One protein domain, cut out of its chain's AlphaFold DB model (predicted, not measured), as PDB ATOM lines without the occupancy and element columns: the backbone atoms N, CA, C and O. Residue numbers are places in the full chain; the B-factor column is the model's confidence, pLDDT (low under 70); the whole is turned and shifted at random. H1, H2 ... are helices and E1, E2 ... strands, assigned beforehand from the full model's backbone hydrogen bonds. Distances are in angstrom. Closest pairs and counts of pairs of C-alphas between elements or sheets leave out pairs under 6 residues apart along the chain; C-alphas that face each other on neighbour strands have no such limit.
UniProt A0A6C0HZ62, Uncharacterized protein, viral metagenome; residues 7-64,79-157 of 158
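AT A GLANCE: This is residues 7 to 64 and 79 to 157 of the 158 residues of an uncharacterized protein of viral metagenome (UniProt A0A6C0HZ62). Two small antiparallel sheets of three strands, E1 E3 E2 and E5 E6 E7, share one helix: H3 stands on both. H2 covers one face of the first sheet and H4 one face of the twisted second, while short H1 touches H3. The 137 printed residues run E1 H1 H2 E2 E3 E4 E5 E6 H3 H4 E7, four named helices and seven named strands, mixed in class. The whole is compact, with a radius of gyration of the C-alphas of 13.7 A, and rounded, spanning 38 by 31 by 27 A.

IN THESE COORDINATES: Find C-alpha 7 at (136.580, 167.170, 155.458), where E1, residues 7 to 13, begins; it runs 19.4 A. Next come H1, residues 21 to 24, and H2, residues 27 to 38, 16.2 A long. E2 is residues 43 to 46, and E3, residues 54 to 62, covers 25.7 A. Beyond the cut, look for E4 at residues 79 to 81, E5 at 84 to 89 and E6 at 96 to 102. H3 is residues 110 to 119, 14.2 A; H4, residues 124 to 137, begins at C-alpha 124 (150.979, 163.771, 135.373) and runs 20.4 A. E7, residues 151 to 156, ends at C-alpha 156 (140.473, 183.291, 141.332).

HOW THE PARTS SIT: Start at E1 and E3, antiparallel, with N 8 and O 59 at 2.9 A. E2 and E3 form a hairpin, with N 60 and O 45 at 2.9 A. The split strand-helix-strand unit E1, H1 H2, E2, two strands running the same way with E3 between them, has a right-handed crossover. H2 runs along the strands, 9.6 A over the sheet. H3, on the same face, touches H2 at residues 30 to 33 of H2 alone, at a steep tilt of 58 degrees, opposite ways; the closest C-alphas, Leu 33 and Ala 111, are 7.1 A apart. In the other sheet, the hairpin E5 and E6 has N 98 and O 85 at 2.7 A, and E6 and E7 have N 99 and O 152 at 2.8 A. H4 runs along the strands at a height of 10.0 A, on the same face as H3. E4 pairs with no named strand. Every O i to N i+4 pair is within hydrogen-bond range in H2 and H3, 9 of 10 in H4; H1 is too short for one.

THE WHOLE: The farthest C-alphas, Lys 27 and Lys 90, are 38.7 A apart. Residues 65 to 78 are cut out; C-alphas 64 and 79 are 28.1 A apart. The link from H4 to E7 is long, and within it residues 142 to 143 pair antiparallel with residues 155 to 156 of E7. Mean pLDDT of the printed part is 92.4, and no printed residue is under 70.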
ATOM      1  N   THR A   7     135.515 166.228 155.808       94.25
ATOM      2  CA  THR A   7     136.580 167.170 155.458       94.25
ATOM      3  C   THR A   7     137.935 166.486 155.450       94.25
ATOM      4  O   THR A   7     138.168 165.543 156.206       94.25
ATOM      5  N   MET A   8     138.852 166.987 154.630       95.69
ATOM      6  CA  MET A   8     140.241 166.546 154.606       95.69
ATOM      7  C   MET A   8     141.164 167.740 154.402       95.69
ATOM      8  O   MET A   8     140.864 168.622 153.610       95.69
ATOM      9  N   SER A   9     142.309 167.736 155.079       97.06
ATOM     10  CA  SER A   9     143.401 168.674 154.820       97.06
ATOM     11  C   SER A   9     144.615 167.903 154.332       97.06
ATOM     12  O   SER A   9     145.072 166.990 155.030       97.06
ATOM     13  N   ILE A  10     145.131 168.255 153.159       96.50
ATOM     14  CA  ILE A  10     146.310 167.619 152.570       96.50
ATOM     15  C   ILE A  10     147.351 168.687 152.186       96.50
ATOM     16  O   ILE A  10     147.001 169.636 151.479       96.50
ATOM     17  N   PRO A  11     148.601 168.590 152.678       97.75
ATOM     18  CA  PRO A  11     149.689 169.438 152.203       97.75
ATOM     19  C   PRO A  11     149.971 169.123 150.737       97.75
ATOM     20  O   PRO A  11     150.089 167.950 150.391       97.75
ATOM     21  N   ILE A  12     150.077 170.145 149.898       97.81
ATOM     22  CA  ILE A  12     150.402 170.003 148.479       97.81
ATOM     23  C   ILE A  12     151.410 171.074 148.080       97.81
ATOM     24  O   ILE A  12     151.415 172.172 148.640       97.81
ATOM     25  N   ASP A  13     152.249 170.749 147.106       98.00
ATOM     26  CA  ASP A  13     153.204 171.680 146.531       98.00
ATOM     27  C   ASP A  13     153.019 171.750 145.015       98.00
ATOM     28  O   ASP A  13     153.401 170.840 144.285       98.00
ATOM     29  N   PHE A  14     152.407 172.837 144.545       97.12
ATOM     30  CA  PHE A  14     152.200 173.087 143.115       97.12
ATOM     31  C   PHE A  14     153.474 173.570 142.396       97.12
ATOM     32  O   PHE A  14     153.436 173.832 141.190       97.12
ATOM     33  N   GLU A  15     154.576 173.771 143.119       96.81
ATOM     34  CA  GLU A  15     155.897 174.133 142.585       96.81
ATOM     35  C   GLU A  15     156.862 172.946 142.549       96.81
ATOM     36  O   GLU A  15     157.921 173.048 141.932       96.81
ATOM     37  N   ALA A  16     156.479 171.814 143.146       97.94
ATOM     38  CA  ALA A  16     157.195 170.558 142.986       97.94
ATOM     39  C   ALA A  16     157.230 170.110 141.514       97.94
ATOM     40  O   ALA A  16     156.417 170.532 140.687       97.94
ATOM     41  N   GLU A  17     158.158 169.208 141.192       97.88
ATOM     42  CA  GLU A  17     158.362 168.706 139.829       97.88
ATOM     43  C   GLU A  17     157.093 168.082 139.221       97.88
ATOM     44  O   GLU A  17     156.797 168.303 138.044       97.88
ATOM     45  N   ASP A  18     156.315 167.361 140.028       97.88
ATOM     46  CA  ASP A  18     155.045 166.732 139.646       97.88
ATOM     47  C   ASP A  18     153.828 167.656 139.861       97.88
ATOM     48  O   ASP A  18     152.683 167.241 139.681       97.88
ATOM     49  N   ALA A  19     154.066 168.901 140.285       98.12
ATOM     50  CA  ALA A  19     153.068 169.899 140.661       98.12
ATOM     51  C   ALA A  19     152.037 169.423 141.710       98.12
ATOM     52  O   ALA A  19     150.920 169.944 141.766       98.12
ATOM     53  N   GLY A  20     152.398 168.444 142.548       97.75
ATOM     54  CA  GLY A  20     151.519 167.875 143.569       97.75
ATOM     55  C   GLY A  20     150.664 166.701 143.078       97.75
ATOM     56  O   GLY A  20     149.788 166.233 143.812       97.75
ATOM     57  N   TYR A  21     150.914 166.189 141.873       98.25
ATOM     58  CA  TYR A  21     150.197 165.053 141.293       98.25
ATOM     59  C   TYR A  21     150.213 163.806 142.195       98.25
ATOM     60  O   TYR A  21     149.163 163.218 142.477       98.25
ATOM     61  N   SER A  22     151.378 163.423 142.720       97.81
ATOM     62  CA  SER A  22     151.537 162.260 143.606       97.81
ATOM     63  C   SER A  22     150.734 162.388 144.906       97.81
ATOM     64  O   SER A  22     150.162 161.408 145.394       97.81
ATOM     65  N   VAL A  23     150.612 163.608 145.435       97.75
ATOM     66  CA  VAL A  23     149.798 163.923 146.617       97.75
ATOM     67  C   VAL A  23     148.316 163.679 146.330       97.75
ATOM     68  O   VAL A  23     147.625 163.039 147.135       97.75
ATOM     69  N   LEU A  24     147.828 164.134 145.171       97.06
ATOM     70  CA  LEU A  24     146.447 163.910 144.729       97.06
ATOM     71  C   LEU A  24     146.159 162.432 144.427       97.06
ATOM     72  O   LEU A  24     145.017 161.997 144.534       97.06
ATOM     73  N   LYS A  25     147.189 161.636 144.137       96.38
ATOM     74  CA  LYS A  25     147.087 160.184 143.934       96.38
ATOM     75  C   LYS A  25     147.308 159.360 145.215       96.38
ATOM     76  O   LYS A  25     147.260 158.131 145.197       96.38
ATOM     77  N   SER A  26     147.553 160.009 146.355       97.06
ATOM     78  CA  SER A  26     147.851 159.319 147.614       97.06
ATOM     79  C   SER A  26     146.696 158.427 148.096       97.06
ATOM     80  O   SER A  26     145.519 158.748 147.926       97.06
ATOM     81  N   LYS A  27     147.020 157.338 148.816       96.25
ATOM     82  CA  LYS A  27     146.019 156.448 149.450       96.25
ATOM     83  C   LYS A  27     145.005 157.217 150.302       96.25
ATOM     84  O   LYS A  27     143.836 156.850 150.374       96.25
ATOM     85  N   ARG A  28     145.451 158.304 150.939       95.81
ATOM     86  CA  ARG A  28     144.603 159.180 151.749       95.81
ATOM     87  C   ARG A  28     143.547 159.897 150.903       95.81
ATOM     88  O   ARG A  28     142.390 159.921 151.313       95.81
ATOM     89  N   MET A  29     143.923 160.435 149.738       96.06
ATOM     90  CA  MET A  29     142.970 161.036 148.798       96.06
ATOM     91  C   MET A  29     141.981 159.989 148.278       96.06
ATOM     92  O   MET A  29     140.776 160.227 148.292       96.06
ATOM     93  N   VAL A  30     142.470 158.801 147.912       95.69
ATOM     94  CA  VAL A  30     141.628 157.695 147.425       95.69
ATOM     95  C   VAL A  30     140.587 157.278 148.469       95.69
ATOM     96  O   VAL A  30     139.399 157.204 148.155       95.69
ATOM     97  N   HIS A  31     140.989 157.071 149.726       96.00
ATOM     98  CA  HIS A  31     140.043 156.770 150.807       96.00
ATOM     99  C   HIS A  31     139.042 157.908 151.032       96.00
ATOM    100  O   HIS A  31     137.853 157.654 151.218       96.00
ATOM    101  N   PHE A  32     139.490 159.166 150.977       95.56
ATOM    102  CA  PHE A  32     138.592 160.312 151.105       95.56
ATOM    103  C   PHE A  32     137.527 160.346 149.999       95.56
ATOM    104  O   PHE A  32     136.357 160.579 150.310       95.56
ATOM    105  N   LEU A  33     137.907 160.075 148.745       94.56
ATOM    106  CA  LEU A  33     136.989 159.997 147.603       94.56
ATOM    107  C   LEU A  33     135.985 158.856 147.766       94.56
ATOM    108  O   LEU A  33     134.777 159.093 147.732       94.56
ATOM    109  N   LEU A  34     136.478 157.636 148.000       93.94
ATOM    110  CA  LEU A  34     135.654 156.435 148.145       93.94
ATOM    111  C   LEU A  34     134.636 156.578 149.272       93.94
ATOM    112  O   LEU A  34     133.450 156.314 149.079       93.94
ATOM    113  N   ASP A  35     135.079 157.029 150.442       94.25
ATOM    114  CA  ASP A  35     134.188 157.213 151.581       94.25
ATOM    115  C   ASP A  35     133.167 158.324 151.338       94.25
ATOM    116  O   ASP A  35     132.034 158.217 151.801       94.25
ATOM    117  N   SER A  36     133.552 159.393 150.631       93.62
ATOM    118  CA  SER A  36     132.629 160.480 150.294       93.62
ATOM    119  C   SER A  36     131.511 159.971 149.389       93.62
ATOM    120  O   SER A  36     130.339 160.134 149.730       93.62
ATOM    121  N   VAL A  37     131.855 159.262 148.310       90.75
ATOM    122  CA  VAL A  37     130.873 158.681 147.382       90.75
ATOM    123  C   VAL A  37     129.981 157.659 148.095       90.75
ATOM    124  O   VAL A  37     128.760 157.747 147.995       90.75
ATOM    125  N   ARG A  38     130.553 156.756 148.909       91.94
ATOM    126  CA  ARG A  38     129.788 155.779 149.718       91.94
ATOM    127  C   ARG A  38     128.785 156.434 150.672       91.94
ATOM    128  O   ARG A  38     127.771 155.834 151.009       91.94
ATOM    129  N   GLN A  39     129.062 157.655 151.126       91.44
ATOM    130  CA  GLN A  39     128.176 158.418 152.008       91.44
ATOM    131  C   GLN A  39     127.132 159.259 151.254       91.44
ATOM    132  O   GLN A  39     126.304 159.895 151.912       91.44
ATOM    133  N   GLY A  40     127.150 159.248 149.917       90.38
ATOM    134  CA  GLY A  40     126.296 160.075 149.061       90.38
ATOM    135  C   GLY A  40     126.817 161.501 148.850       90.38
ATOM    136  O   GLY A  40     126.072 162.357 148.380       90.38
ATOM    137  N   ASN A  41     128.075 161.778 149.203       93.00
ATOM    138  CA  ASN A  41     128.721 163.067 148.972       93.00
ATOM    139  C   ASN A  41     129.503 163.017 147.654       93.00
ATOM    140  O   ASN A  41     130.651 162.572 147.620       93.00
ATOM    141  N   ASN A  42     128.880 163.481 146.576       90.38
ATOM    142  CA  ASN A  42     129.427 163.433 145.218       90.38
ATOM    143  C   ASN A  42     130.220 164.689 144.810       90.38
ATOM    144  O   ASN A  42     131.016 164.619 143.875       90.38
ATOM    145  N   LEU A  43     130.047 165.819 145.505       92.19
ATOM    146  CA  LEU A  43     130.756 167.067 145.218       92.19
ATOM    147  C   LEU A  43     131.900 167.293 146.209       92.19
ATOM    148  O   LEU A  43     131.675 167.346 147.421       92.19
ATOM    149  N   ILE A  44     133.109 167.516 145.689       93.69
ATOM    150  CA  ILE A  44     134.269 167.974 146.464       93.69
ATOM    151  C   ILE A  44     134.605 169.408 146.073       93.69
ATOM    152  O   ILE A  44     134.632 169.759 144.897       93.69
ATOM    153  N   GLN A  45     134.868 170.230 147.081       92.62
ATOM    154  CA  GLN A  45     135.214 171.638 146.928       92.62
ATOM    155  C   GLN A  45     136.144 172.081 148.054       92.62
ATOM    156  O   GLN A  45     136.273 171.391 149.074       92.62
ATOM    157  N   THR A  46     136.776 173.238 147.897       94.44
ATOM    158  CA  THR A  46     137.625 173.784 148.955       94.44
ATOM    159  C   THR A  46     136.792 174.413 150.075       94.44
ATOM    160  O   THR A  46     135.710 174.956 149.860       94.44
ATOM    161  N   VAL A  47     137.284 174.296 151.309       93.62
ATOM    162  CA  VAL A  47     136.710 174.922 152.514       93.62
ATOM    163  C   VAL A  47     137.156 176.376 152.625       93.62
ATOM    164  O   VAL A  47     136.386 177.228 153.053       93.62
ATOM    165  N   ARG A  48     138.404 176.643 152.237       93.12
ATOM    166  CA  ARG A  48     139.028 177.965 152.212       93.12
ATOM    167  C   ARG A  48     139.824 178.136 150.915       93.12
ATOM    168  O   ARG A  48     140.189 177.116 150.318       93.12
ATOM    169  N   PRO A  49     140.070 179.377 150.472       95.00
ATOM    170  CA  PRO A  49     140.962 179.644 149.353       95.00
ATOM    171  C   PRO A  49     142.369 179.079 149.593       95.00
ATOM    172  O   PRO A  49     142.750 178.785 150.728       95.00
ATOM    173  N   PHE A  50     143.121 178.890 148.514       95.50
ATOM    174  CA  PHE A  50     144.508 178.429 148.559       95.50
ATOM    175  C   PHE A  50     145.333 179.084 147.451       95.50
ATOM    176  O   PHE A  50     144.789 179.603 146.480       95.50
ATOM    177  N   THR A  51     146.653 179.040 147.583       95.00
ATOM    178  CA  THR A  51     147.599 179.566 146.592       95.00
ATOM    179  C   THR A  51     148.191 178.445 145.738       95.00
ATOM    180  O   THR A  51     148.234 177.289 146.153       95.00
ATOM    181  N   LEU A  52     148.698 178.779 144.549       94.94
ATOM    182  CA  LEU A  52     149.361 177.830 143.636       94.94
ATOM    183  C   LEU A  52     150.859 177.649 143.950       94.94
ATOM    184  O   LEU A  52     151.672 177.434 143.051       94.94
ATOM    185  N   HIS A  53     151.200 177.730 145.233       95.38
ATOM    186  CA  HIS A  53     152.517 177.443 145.801       95.38
ATOM    187  C   HIS A  53     152.390 176.257 146.763       95.38
ATOM    188  O   HIS A  53     151.354 175.583 146.809       95.38
ATOM    189  N   LYS A  54     153.402 176.021 147.593       96.94
ATOM    190  CA  LYS A  54     153.259 175.140 148.752       96.94
ATOM    191  C   LYS A  54     152.123 175.611 149.667       96.94
ATOM    192  O   LYS A  54     152.149 176.716 150.205       96.94
ATOM    193  N   THR A  55     151.114 174.765 149.854       97.06
ATOM    194  CA  THR A  55     149.892 175.110 150.591       97.06
ATOM    195  C   THR A  55     149.251 173.883 151.250       97.06
ATOM    196  O   THR A  55     149.768 172.768 151.199       97.06
ATOM    197  N   THR A  56     148.111 174.076 151.914       96.94
ATOM    198  CA  THR A  56     147.266 172.986 152.418       96.94
ATOM    199  C   THR A  56     145.888 173.070 151.782       96.94
ATOM    200  O   THR A  56     145.108 173.971 152.098       96.94
ATOM    201  N   LEU A  57     145.553 172.085 150.948       96.19
ATOM    202  CA  LEU A  57     144.206 171.940 150.408       96.19
ATOM    203  C   LEU A  57     143.273 171.438 151.503       96.19
ATOM    204  O   LEU A  57     143.340 170.278 151.912       96.19
ATOM    205  N   CYS A  58     142.389 172.317 151.965       96.94
ATOM    206  CA  CYS A  58     141.289 171.962 152.852       96.94
ATOM    207  C   CYS A  58     140.047 171.690 152.008       96.94
ATOM    208  O   CYS A  58     139.479 172.611 151.427       96.94
ATOM    209  N   LEU A  59     139.634 170.432 151.944       95.62
ATOM    210  CA  LEU A  59     138.532 169.938 151.133       95.62
ATOM    211  C   LEU A  59     137.336 169.579 152.010       95.62
ATOM    212  O   LEU A  59     137.499 169.084 153.127       95.62
ATOM    213  N   ARG A  60     136.134 169.781 151.475       95.00
ATOM    214  CA  ARG A  60     134.877 169.253 152.015       95.00
ATOM    215  C   ARG A  60     134.151 168.464 150.939       95.00
ATOM    216  O   ARG A  60     134.114 168.904 149.790       95.00
ATOM    217  N   SER A  61     133.555 167.342 151.325       94.50
ATOM    218  CA  SER A  61     132.586 166.631 150.499       94.50
ATOM    219  C   SER A  61     131.171 166.887 150.999       94.50
ATOM    220  O   SER A  61     130.926 166.953 152.209       94.50
ATOM    221  N   LYS A  62     130.239 167.077 150.065       92.56
ATOM    222  CA  LYS A  62     128.823 167.297 150.367       92.56
ATOM    223  C   LYS A  62     127.926 166.671 149.296       92.56
ATOM    224  O   LYS A  62     128.395 166.476 148.173       92.56
ATOM    225  N   PRO A  63     126.668 166.335 149.624       91.25
ATOM    226  CA  PRO A  63     125.726 165.861 148.625       91.25
ATOM    227  C   PRO A  63     125.311 167.028 147.731       91.25
ATOM    228  O   PRO A  63     125.058 168.132 148.221       91.25
ATOM    229  N   TYR A  64     125.219 166.785 146.431       88.25
ATOM    230  CA  TYR A  64     124.765 167.780 145.474       88.25
ATOM    231  C   TYR A  64     123.988 167.122 144.335       88.25
ATOM    232  O   TYR A  64     124.363 166.058 143.849       88.25
ATOM    233  N   ALA A  79     140.985 178.460 124.466       95.12
ATOM    234  CA  ALA A  79     141.132 177.006 124.559       95.12
ATOM    235  C   ALA A  79     142.598 176.593 124.327       95.12
ATOM    236  O   ALA A  79     142.984 176.354 123.183       95.12
ATOM    237  N   PRO A  80     143.436 176.512 125.382       93.50
ATOM    238  CA  PRO A  80     144.835 176.102 125.237       93.50
ATOM    239  C   PRO A  80     144.992 174.623 124.846       93.50
ATOM    240  O   PRO A  80     146.036 174.242 124.323       93.50
ATOM    241  N   SER A  81     143.971 173.795 125.085       93.69
ATOM    242  CA  SER A  81     143.913 172.399 124.647       93.69
ATOM    243  C   SER A  81     142.463 171.921 124.521       93.69
ATOM    244  O   SER A  81     141.525 172.599 124.937       93.69
ATOM    245  N   SER A  82     142.253 170.737 123.938       93.25
ATOM    246  CA  SER A  82     140.913 170.171 123.692       93.25
ATOM    247  C   SER A  82     140.089 169.937 124.964       93.25
ATOM    248  O   SER A  82     138.859 169.831 124.903       93.25
ATOM    249  N   TRP A  83     140.763 169.869 126.112       94.38
ATOM    250  CA  TRP A  83     140.179 169.563 127.408       94.38
ATOM    251  C   TRP A  83     140.269 170.726 128.405       94.38
ATOM    252  O   TRP A  83     139.752 170.587 129.509       94.38
ATOM    253  N   LEU A  84     140.866 171.867 128.037       95.75
ATOM    254  CA  LEU A  84     140.986 173.049 128.895       95.75
ATOM    255  C   LEU A  84     140.427 174.299 128.222       95.75
ATOM    256  O   LEU A  84     140.608 174.527 127.029       95.75
ATOM    257  N   LYS A  85     139.801 175.154 129.027       94.81
ATOM    258  CA  LYS A  85     139.335 176.482 128.624       94.81
ATOM    259  C   LYS A  85     139.644 177.495 129.717       94.81
ATOM    260  O   LYS A  85     139.336 177.232 130.873       94.81
ATOM    261  N   LYS A  86     140.221 178.647 129.386       93.62
ATOM    262  CA  LYS A  86     140.623 179.673 130.359       93.62
ATOM    263  C   LYS A  86     140.141 181.074 129.993       93.62
ATOM    264  O   LYS A  86     139.940 181.385 128.824       93.62
ATOM    265  N   THR A  87     139.952 181.915 131.008       90.81
ATOM    266  CA  THR A  87     139.714 183.360 130.842       90.81
ATOM    267  C   THR A  87     140.841 184.000 130.004       90.81
ATOM    268  O   THR A  87     141.984 183.566 130.159       90.81
ATOM    269  N   PRO A  88     140.574 185.009 129.142       86.12
ATOM    270  CA  PRO A  88     139.346 185.811 128.993       86.12
ATOM    271  C   PRO A  88     138.129 185.018 128.497       86.12
ATOM    272  O   PRO A  88     138.240 184.140 127.648       86.12
ATOM    273  N   CYS A  89     136.955 185.311 129.063       81.12
ATOM    274  CA  CYS A  89     135.713 184.601 128.765       81.12
ATOM    275  C   CYS A  89     134.468 185.462 128.983       81.12
ATOM    276  O   CYS A  89     134.487 186.370 129.810       81.12
ATOM    277  N   LYS A  90     133.355 185.130 128.318       70.06
ATOM    278  CA  LYS A  90     132.064 185.831 128.508       70.06
ATOM    279  C   LYS A  90     131.297 185.431 129.784       70.06
ATOM    280  O   LYS A  90     130.193 185.918 130.003       70.06
ATOM    281  N   ILE A  91     131.849 184.549 130.624       71.19
ATOM    282  CA  ILE A  91     131.168 184.000 131.809       71.19
ATOM    283  C   ILE A  91     131.807 184.524 133.104       71.19
ATOM    284  O   ILE A  91     132.797 183.984 133.601       71.19
ATOM    285  N   GLY A  92     131.165 185.520 133.719       70.19
ATOM    286  CA  GLY A  92     131.616 186.131 134.976       70.19
ATOM    287  C   GLY A  92     132.799 187.094 134.804       70.19
ATOM    288  O   GLY A  92     133.246 187.346 133.691       70.19
ATOM    289  N   LYS A  93     133.279 187.667 135.917       76.06
ATOM    290  CA  LYS A  93     134.368 188.671 135.929       76.06
ATOM    291  C   LYS A  93     135.726 188.132 136.397       76.06
ATOM    292  O   LYS A  93     136.731 188.810 136.238       76.06
ATOM    293  N   ASN A  94     135.753 186.941 136.992       85.25
ATOM    294  CA  ASN A  94     136.956 186.384 137.614       85.25
ATOM    295  C   ASN A  94     137.752 185.558 136.604       85.25
ATOM    296  O   ASN A  94     137.164 184.958 135.703       85.25
ATOM    297  N   ASN A  95     139.057 185.430 136.840       90.31
ATOM    298  CA  ASN A  95     139.879 184.451 136.139       90.31
ATOM    299  C   ASN A  95     139.439 183.030 136.506       90.31
ATOM    300  O   ASN A  95     139.317 182.688 137.687       90.31
ATOM    301  N   LYS A  96     139.165 182.210 135.490       91.69
ATOM    302  CA  LYS A  96     138.696 180.830 135.617       91.69
ATOM    303  C   LYS A  96     139.435 179.916 134.652       91.69
ATOM    304  O   LYS A  96     139.664 180.280 133.500       91.69
ATOM    305  N   LEU A  97     139.732 178.704 135.108       93.56
ATOM    306  CA  LEU A  97     140.158 177.590 134.265       93.56
ATOM    307  C   LEU A  97     139.113 176.482 134.373       93.56
ATOM    308  O   LEU A  97     138.839 176.001 135.470       93.56
ATOM    309  N   PHE A  98     138.555 176.082 133.240       92.81
ATOM    310  CA  PHE A  98     137.633 174.967 133.075       92.81
ATOM    311  C   PHE A  98     138.381 173.768 132.501       92.81
ATOM    312  O   PHE A  98     139.232 173.928 131.623       92.81
ATOM    313  N   ALA A  99     138.016 172.575 132.950       93.31
ATOM    314  CA  ALA A  99     138.440 171.314 132.372       93.31
ATOM    315  C   ALA A  99     137.220 170.536 131.866       93.31
ATOM    316  O   ALA A  99     136.167 170.527 132.510       93.31
ATOM    317  N   LYS A 100     137.368 169.849 130.731       91.88
ATOM    318  CA  LYS A 100     136.307 169.093 130.051       91.88
ATOM    319  C   LYS A 100     136.023 167.746 130.733       91.88
ATOM    320  O   LYS A 100     135.967 166.706 130.090       91.88
ATOM    321  N   TYR A 101     135.820 167.776 132.045       90.56
ATOM    322  CA  TYR A 101     135.362 166.644 132.843       90.56
ATOM    323  C   TYR A 101     133.976 166.974 133.385       90.56
ATOM    324  O   TYR A 101     133.834 167.802 134.289       90.56
ATOM    325  N   LYS A 102     132.956 166.374 132.761       86.12
ATOM    326  CA  LYS A 102     131.546 166.637 133.050       86.12
ATOM    327  C   LYS A 102     131.086 165.833 134.257       86.12
ATOM    328  O   LYS A 102     131.167 164.609 134.231       86.12
ATOM    329  N   SER A 103     130.567 166.517 135.268       86.38
ATOM    330  CA  SER A 103     129.935 165.890 136.431       86.38
ATOM    331  C   SER A 103     128.825 164.911 136.026       86.38
ATOM    332  O   SER A 103     128.212 165.032 134.963       86.38
ATOM    333  N   ASN A 104     128.571 163.924 136.881       84.19
ATOM    334  CA  ASN A 104     127.483 162.960 136.736       84.19
ATOM    335  C   ASN A 104     126.819 162.690 138.099       84.19
ATOM    336  O   ASN A 104     127.155 163.312 139.107       84.19
ATOM    337  N   GLU A 105     125.862 161.764 138.138       77.56
ATOM    338  CA  GLU A 105     125.111 161.446 139.361       77.56
ATOM    339  C   GLU A 105     126.003 160.935 140.504       77.56
ATOM    340  O   GLU A 105     125.716 161.185 141.676       77.56
ATOM    341  N   MET A 106     127.112 160.266 140.178       84.62
ATOM    342  CA  MET A 106     128.016 159.657 141.154       84.62
ATOM    343  C   MET A 106     129.094 160.620 141.656       84.62
ATOM    344  O   MET A 106     129.449 160.580 142.835       84.62
ATOM    345  N   VAL A 107     129.654 161.453 140.773       88.94
ATOM    346  CA  VAL A 107     130.839 162.279 141.056       88.94
ATOM    347  C   VAL A 107     130.790 163.607 140.316       88.94
ATOM    348  O   VAL A 107     130.409 163.672 139.148       88.94
ATOM    349  N   ALA A 108     131.220 164.673 140.990       86.31
ATOM    350  CA  ALA A 108     131.082 166.009 140.445       86.31
ATOM    351  C   ALA A 108     132.099 167.044 140.927       86.31
ATOM    352  O   ALA A 108     132.718 166.921 141.992       86.31
ATOM    353  N   GLY A 109     132.241 168.105 140.132       86.31
ATOM    354  CA  GLY A 109     133.159 169.203 140.403       86.31
ATOM    355  C   GLY A 109     134.595 168.713 140.541       86.31
ATOM    356  O   GLY A 109     135.097 167.971 139.703       86.31
ATOM    357  N   PHE A 110     135.270 169.063 141.633       92.44
ATOM    358  CA  PHE A 110     136.628 168.567 141.853       92.44
ATOM    359  C   PHE A 110     136.706 167.051 142.031       92.44
ATOM    360  O   PHE A 110     137.745 166.459 141.753       92.44
ATOM    361  N   ALA A 111     135.623 166.410 142.486       92.69
ATOM    362  CA  ALA A 111     135.623 164.967 142.677       92.69
ATOM    363  C   ALA A 111     135.869 164.250 141.349       92.69
ATOM    364  O   ALA A 111     136.647 163.304 141.328       92.69
ATOM    365  N   ILE A 112     135.283 164.727 140.242       93.38
ATOM    366  CA  ILE A 112     135.506 164.096 138.939       93.38
ATOM    367  C   ILE A 112     136.964 164.222 138.484       93.38
ATOM    368  O   ILE A 112     137.538 163.251 137.999       93.38
ATOM    369  N   TYR A 113     137.597 165.370 138.724       95.31
ATOM    370  CA  TYR A 113     139.007 165.587 138.410       95.31
ATOM    371  C   TYR A 113     139.911 164.660 139.228       95.31
ATOM    372  O   TYR A 113     140.790 163.996 138.686       95.31
ATOM    373  N   LEU A 114     139.656 164.553 140.534       95.31
ATOM    374  CA  LEU A 114     140.402 163.657 141.417       95.31
ATOM    375  C   LEU A 114     140.213 162.183 141.035       95.31
ATOM    376  O   LEU A 114     141.177 161.424 141.045       95.31
ATOM    377  N   TRP A 115     139.000 161.784 140.650       94.69
ATOM    378  CA  TRP A 115     138.734 160.437 140.147       94.69
ATOM    379  C   TRP A 115     139.516 160.122 138.877       94.69
ATOM    380  O   TRP A 115     140.102 159.049 138.800       94.69
ATOM    381  N   ASN A 116     139.594 161.069 137.943       95.38
ATOM    382  CA  ASN A 116     140.365 160.919 136.711       95.38
ATOM    383  C   ASN A 116     141.884 160.864 136.966       95.38
ATOM    384  O   ASN A 116     142.597 160.140 136.276       95.38
ATOM    385  N   ILE A 117     142.401 161.575 137.976       96.44
ATOM    386  CA  ILE A 117     143.799 161.415 138.426       96.44
ATOM    387  C   ILE A 117     144.030 160.004 138.977       96.44
ATOM    388  O   ILE A 117     145.031 159.357 138.666       96.44
ATOM    389  N   VAL A 118     143.112 159.513 139.813       94.62
ATOM    390  CA  VAL A 118     143.238 158.197 140.453       94.62
ATOM    391  C   VAL A 118     143.094 157.058 139.438       94.62
ATOM    392  O   VAL A 118     143.838 156.083 139.544       94.62
ATOM    393  N   SER A 119     142.192 157.178 138.454       93.31
ATOM    394  CA  SER A 119     142.010 156.190 137.379       93.31
ATOM    395  C   SER A 119     143.137 156.208 136.342       93.31
ATOM    396  O   SER A 119     143.321 155.225 135.628       93.31
ATOM    397  N   GLY A 120     143.923 157.288 136.287       93.81
ATOM    398  CA  GLY A 120     145.007 157.476 135.320       93.81
ATOM    399  C   GLY A 120     144.577 158.140 134.009       93.81
ATOM    400  O   GLY A 120     145.416 158.310 133.129       93.81
ATOM    401  N   GLU A 121     143.312 158.550 133.884       95.12
ATOM    402  CA  GLU A 121     142.807 159.333 132.746       95.12
ATOM    403  C   GLU A 121     143.429 160.737 132.685       95.12
ATOM    404  O   GLU A 121     143.740 161.232 131.604       95.12
ATOM    405  N   ILE A 122     143.664 161.370 133.840       96.69
ATOM    406  CA  ILE A 122     144.534 162.546 133.943       96.69
ATOM    407  C   ILE A 122     145.927 162.055 134.298       96.69
ATOM    408  O   ILE A 122     146.193 161.657 135.431       96.69
ATOM    409  N   THR A 123     146.822 162.121 133.319       97.62
ATOM    410  CA  THR A 123     148.245 161.837 133.518       97.62
ATOM    411  C   THR A 123     148.940 162.974 134.269       97.62
ATOM    412  O   THR A 123     148.432 164.096 134.350       97.62
ATOM    413  N   GLU A 124     150.153 162.724 134.763       98.12
ATOM    414  CA  GLU A 124     150.979 163.771 135.373       98.12
ATOM    415  C   GLU A 124     151.229 164.937 134.403       98.12
ATOM    416  O   GLU A 124     151.131 166.099 134.788       98.12
ATOM    417  N   ALA A 125     151.477 164.646 133.120       97.88
ATOM    418  CA  ALA A 125     151.682 165.671 132.100       97.88
ATOM    419  C   ALA A 125     150.444 166.567 131.929       97.88
ATOM    420  O   ALA A 125     150.572 167.791 131.892       97.88
ATOM    421  N   MET A 126     149.247 165.974 131.903       97.94
ATOM    422  CA  MET A 126     147.984 166.718 131.849       97.94
ATOM    423  C   MET A 126     147.749 167.525 133.130       97.94
ATOM    424  O   MET A 126     147.326 168.679 133.074       97.94
ATOM    425  N   HIS A 127     148.065 166.964 134.300       97.75
ATOM    426  CA  HIS A 127     147.986 167.699 135.561       97.75
ATOM    427  C   HIS A 127     148.922 168.916 135.569       97.75
ATOM    428  O   HIS A 127     148.493 170.023 135.892       97.75
ATOM    429  N   LYS A 128     150.176 168.741 135.141       98.06
ATOM    430  CA  LYS A 128     151.167 169.820 135.022       98.06
ATOM    431  C   LYS A 128     150.730 170.881 134.018       98.06
ATOM    432  O   LYS A 128     150.885 172.071 134.290       98.06
ATOM    433  N   GLU A 129     150.146 170.479 132.888       97.62
ATOM    434  CA  GLU A 129     149.530 171.405 131.934       97.62
ATOM    435  C   GLU A 129     148.431 172.230 132.615       97.62
ATOM    436  O   GLU A 129     148.450 173.458 132.540       97.62
ATOM    437  N   TRP A 130     147.522 171.584 133.344       97.06
ATOM    438  CA  TRP A 130     146.460 172.264 134.080       97.06
ATOM    439  C   TRP A 130     147.003 173.252 135.122       97.06
ATOM    440  O   TRP A 130     146.573 174.408 135.128       97.06
ATOM    441  N   VAL A 131     147.995 172.864 135.935       96.94
ATOM    442  CA  VAL A 131     148.635 173.774 136.907       96.94
ATOM    443  C   VAL A 131     149.297 174.953 136.192       96.94
ATOM    444  O   VAL A 131     149.128 176.098 136.614       96.94
ATOM    445  N   LYS A 132     150.006 174.707 135.084       96.88
ATOM    446  CA  LYS A 132     150.642 175.755 134.272       96.88
ATOM    447  C   LYS A 132     149.613 176.749 133.734       96.88
ATOM    448  O   LYS A 132     149.819 177.958 133.851       96.88
ATOM    449  N   GLN A 133     148.510 176.267 133.161       96.44
ATOM    450  CA  GLN A 133     147.458 177.145 132.645       96.44
ATOM    451  C   GLN A 133     146.795 177.938 133.774       96.44
ATOM    452  O   GLN A 133     146.557 179.134 133.613       96.44
ATOM    453  N   LEU A 134     146.570 177.316 134.933       94.62
ATOM    454  CA  LEU A 134     145.981 177.986 136.088       94.62
ATOM    455  C   LEU A 134     146.898 179.097 136.620       94.62
ATOM    456  O   LEU A 134     146.444 180.222 136.812       94.62
ATOM    457  N   LYS A 135     148.204 178.829 136.749       95.00
ATOM    458  CA  LYS A 135     149.219 179.836 137.120       95.00
ATOM    459  C   LYS A 135     149.317 180.987 136.114       95.00
ATOM    460  O   LYS A 135     149.682 182.092 136.496       95.00
ATOM    461  N   SER A 136     148.987 180.755 134.841       94.12
ATOM    462  CA  SER A 136     149.053 181.805 133.812       94.12
ATOM    463  C   SER A 136     147.952 182.865 133.930       94.12
ATOM    464  O   SER A 136     148.137 183.980 133.447       94.12
ATOM    465  N   ILE A 137     146.822 182.533 134.565       91.69
ATOM    466  CA  ILE A 137     145.650 183.423 134.658       91.69
ATOM    467  C   ILE A 137     145.353 183.881 136.086       91.69
ATOM    468  O   ILE A 137     144.608 184.836 136.270       91.69
ATOM    469  N   VAL A 138     145.902 183.210 137.096       88.94
ATOM    470  CA  VAL A 138     145.667 183.513 138.509       88.94
ATOM    471  C   VAL A 138     146.913 184.149 139.112       88.94
ATOM    472  O   VAL A 138     148.002 183.585 139.031       88.94
ATOM    473  N   LYS A 139     146.740 185.292 139.779       85.62
ATOM    474  CA  LYS A 139     147.782 185.979 140.560       85.62
ATOM    475  C   LYS A 139     147.527 185.937 142.070       85.62
ATOM    476  O   LYS A 139     148.434 186.239 142.840       85.62
ATOM    477  N   LYS A 140     146.304 185.604 142.493       89.44
ATOM    478  CA  LYS A 140     145.868 185.562 143.897       89.44
ATOM    479  C   LYS A 140     145.505 184.143 144.353       89.44
ATOM    480  O   LYS A 140     145.835 183.142 143.720       89.44
ATOM    481  N   GLU A 141     144.820 184.058 145.489       92.44
ATOM    482  CA  GLU A 141     144.208 182.824 145.962       92.44
ATOM    483  C   GLU A 141     143.076 182.357 145.040       92.44
ATOM    484  O   GLU A 141     142.348 183.146 144.429       92.44
ATOM    485  N   VAL A 142     142.899 181.044 144.986       93.75
ATOM    486  CA  VAL A 142     141.873 180.367 144.201       93.75
ATOM    487  C   VAL A 142     140.933 179.570 145.081       93.75
ATOM    488  O   VAL A 142     141.269 179.147 146.188       93.75
ATOM    489  N   VAL A 143     139.744 179.315 144.549       94.31
ATOM    490  CA  VAL A 143     138.745 178.440 145.150       94.31
ATOM    491  C   VAL A 143     138.260 177.432 144.116       94.31
ATOM    492  O   VAL A 143     138.043 177.755 142.943       94.31
ATOM    493  N   ILE A 144     138.057 176.199 144.568       92.62
ATOM    494  CA  ILE A 144     137.389 175.166 143.788       92.62
ATOM    495  C   ILE A 144     135.942 175.134 144.261       92.62
ATOM    496  O   ILE A 144     135.662 174.625 145.343       92.62
ATOM    497  N   HIS A 145     135.044 175.736 143.485       85.50
ATOM    498  CA  HIS A 145     133.633 175.897 143.830       85.50
ATOM    499  C   HIS A 145     132.766 175.566 142.615       85.50
ATOM    500  O   HIS A 145     132.453 176.451 141.831       85.50
ATOM    501  N   ASN A 146     132.403 174.292 142.458       84.31
ATOM    502  CA  ASN A 146     131.764 173.748 141.253       84.31
ATOM    503  C   ASN A 146     130.262 173.475 141.434       84.31
ATOM    504  O   ASN A 146     129.790 172.386 141.133       84.31
ATOM    505  N   GLU A 147     129.525 174.434 141.990       84.12
ATOM    506  CA  GLU A 147     128.058 174.333 142.120       84.12
ATOM    507  C   GLU A 147     127.335 174.983 140.934       84.12
ATOM    508  O   GLU A 147     126.228 174.608 140.566       84.12
ATOM    509  N   ASP A 148     127.980 175.957 140.303       77.94
ATOM    510  CA  ASP A 148     127.418 176.820 139.269       77.94
ATOM    511  C   ASP A 148     127.564 176.268 137.847       77.94
ATOM    512  O   ASP A 148     126.915 176.798 136.947       77.94
ATOM    513  N   VAL A 149     128.396 175.241 137.633       79.44
ATOM    514  CA  VAL A 149     128.672 174.638 136.320       79.44
ATOM    515  C   VAL A 149     129.026 173.154 136.484       79.44
ATOM    516  O   VAL A 149     129.826 172.807 137.351       79.44
ATOM    517  N   ASP A 150     128.487 172.301 135.609       83.25
ATOM    518  CA  ASP A 150     128.745 170.848 135.548       83.25
ATOM    519  C   ASP A 150     130.208 170.458 135.303       83.25
ATOM    520  O   ASP A 150     130.653 169.360 135.638       83.25
ATOM    521  N   TRP A 151     130.956 171.343 134.664       87.62
ATOM    522  CA  TRP A 151     132.360 171.158 134.339       87.62
ATOM    523  C   TRP A 151     133.241 171.484 135.541       87.62
ATOM    524  O   TRP A 151     133.058 172.515 136.206       87.62
ATOM    525  N   PHE A 152     134.250 170.642 135.786       89.75
ATOM    526  CA  PHE A 152     135.291 170.986 136.748       89.75
ATOM    527  C   PHE A 152     135.950 172.309 136.352       89.75
ATOM    528  O   PHE A 152     136.388 172.504 135.220       89.75
ATOM    529  N   HIS A 153     136.030 173.223 137.307       91.00
ATOM    530  CA  HIS A 153     136.689 174.501 137.136       91.00
ATOM    531  C   HIS A 153     137.277 175.028 138.444       91.00
ATOM    532  O   HIS A 153     136.855 174.663 139.545       91.00
ATOM    533  N   VAL A 154     138.227 175.942 138.317       90.75
ATOM    534  CA  VAL A 154     138.828 176.681 139.432       90.75
ATOM    535  C   VAL A 154     138.768 178.158 139.111       90.75
ATOM    536  O   VAL A 154     138.919 178.537 137.948       90.75
ATOM    537  N   LYS A 155     138.511 178.986 140.123       90.69
ATOM    538  CA  LYS A 155     138.392 180.434 139.954       90.69
ATOM    539  C   LYS A 155     139.253 181.195 140.947       90.69
ATOM    540  O   LYS A 155     139.361 180.795 142.106       90.69
ATOM    541  N   GLU A 156     139.824 182.295 140.486       90.50
ATOM    542  CA  GLU A 156     140.473 183.291 141.332       90.50
ATOM    543  C   GLU A 156     139.437 183.989 142.226       90.50
ATOM    544  O   GLU A 156     138.282 184.216 141.824       90.50
ATOM    545  N   LEU A 157     139.845 184.302 143.454       85.81
ATOM    546  CA  LEU A 157     139.069 185.134 144.364       85.81
ATOM    547  C   LEU A 157     139.156 186.607 143.928       85.81
ATOM    548  O   LEU A 157     140.235 187.084 143.580       85.81
TER     549      LEU A 157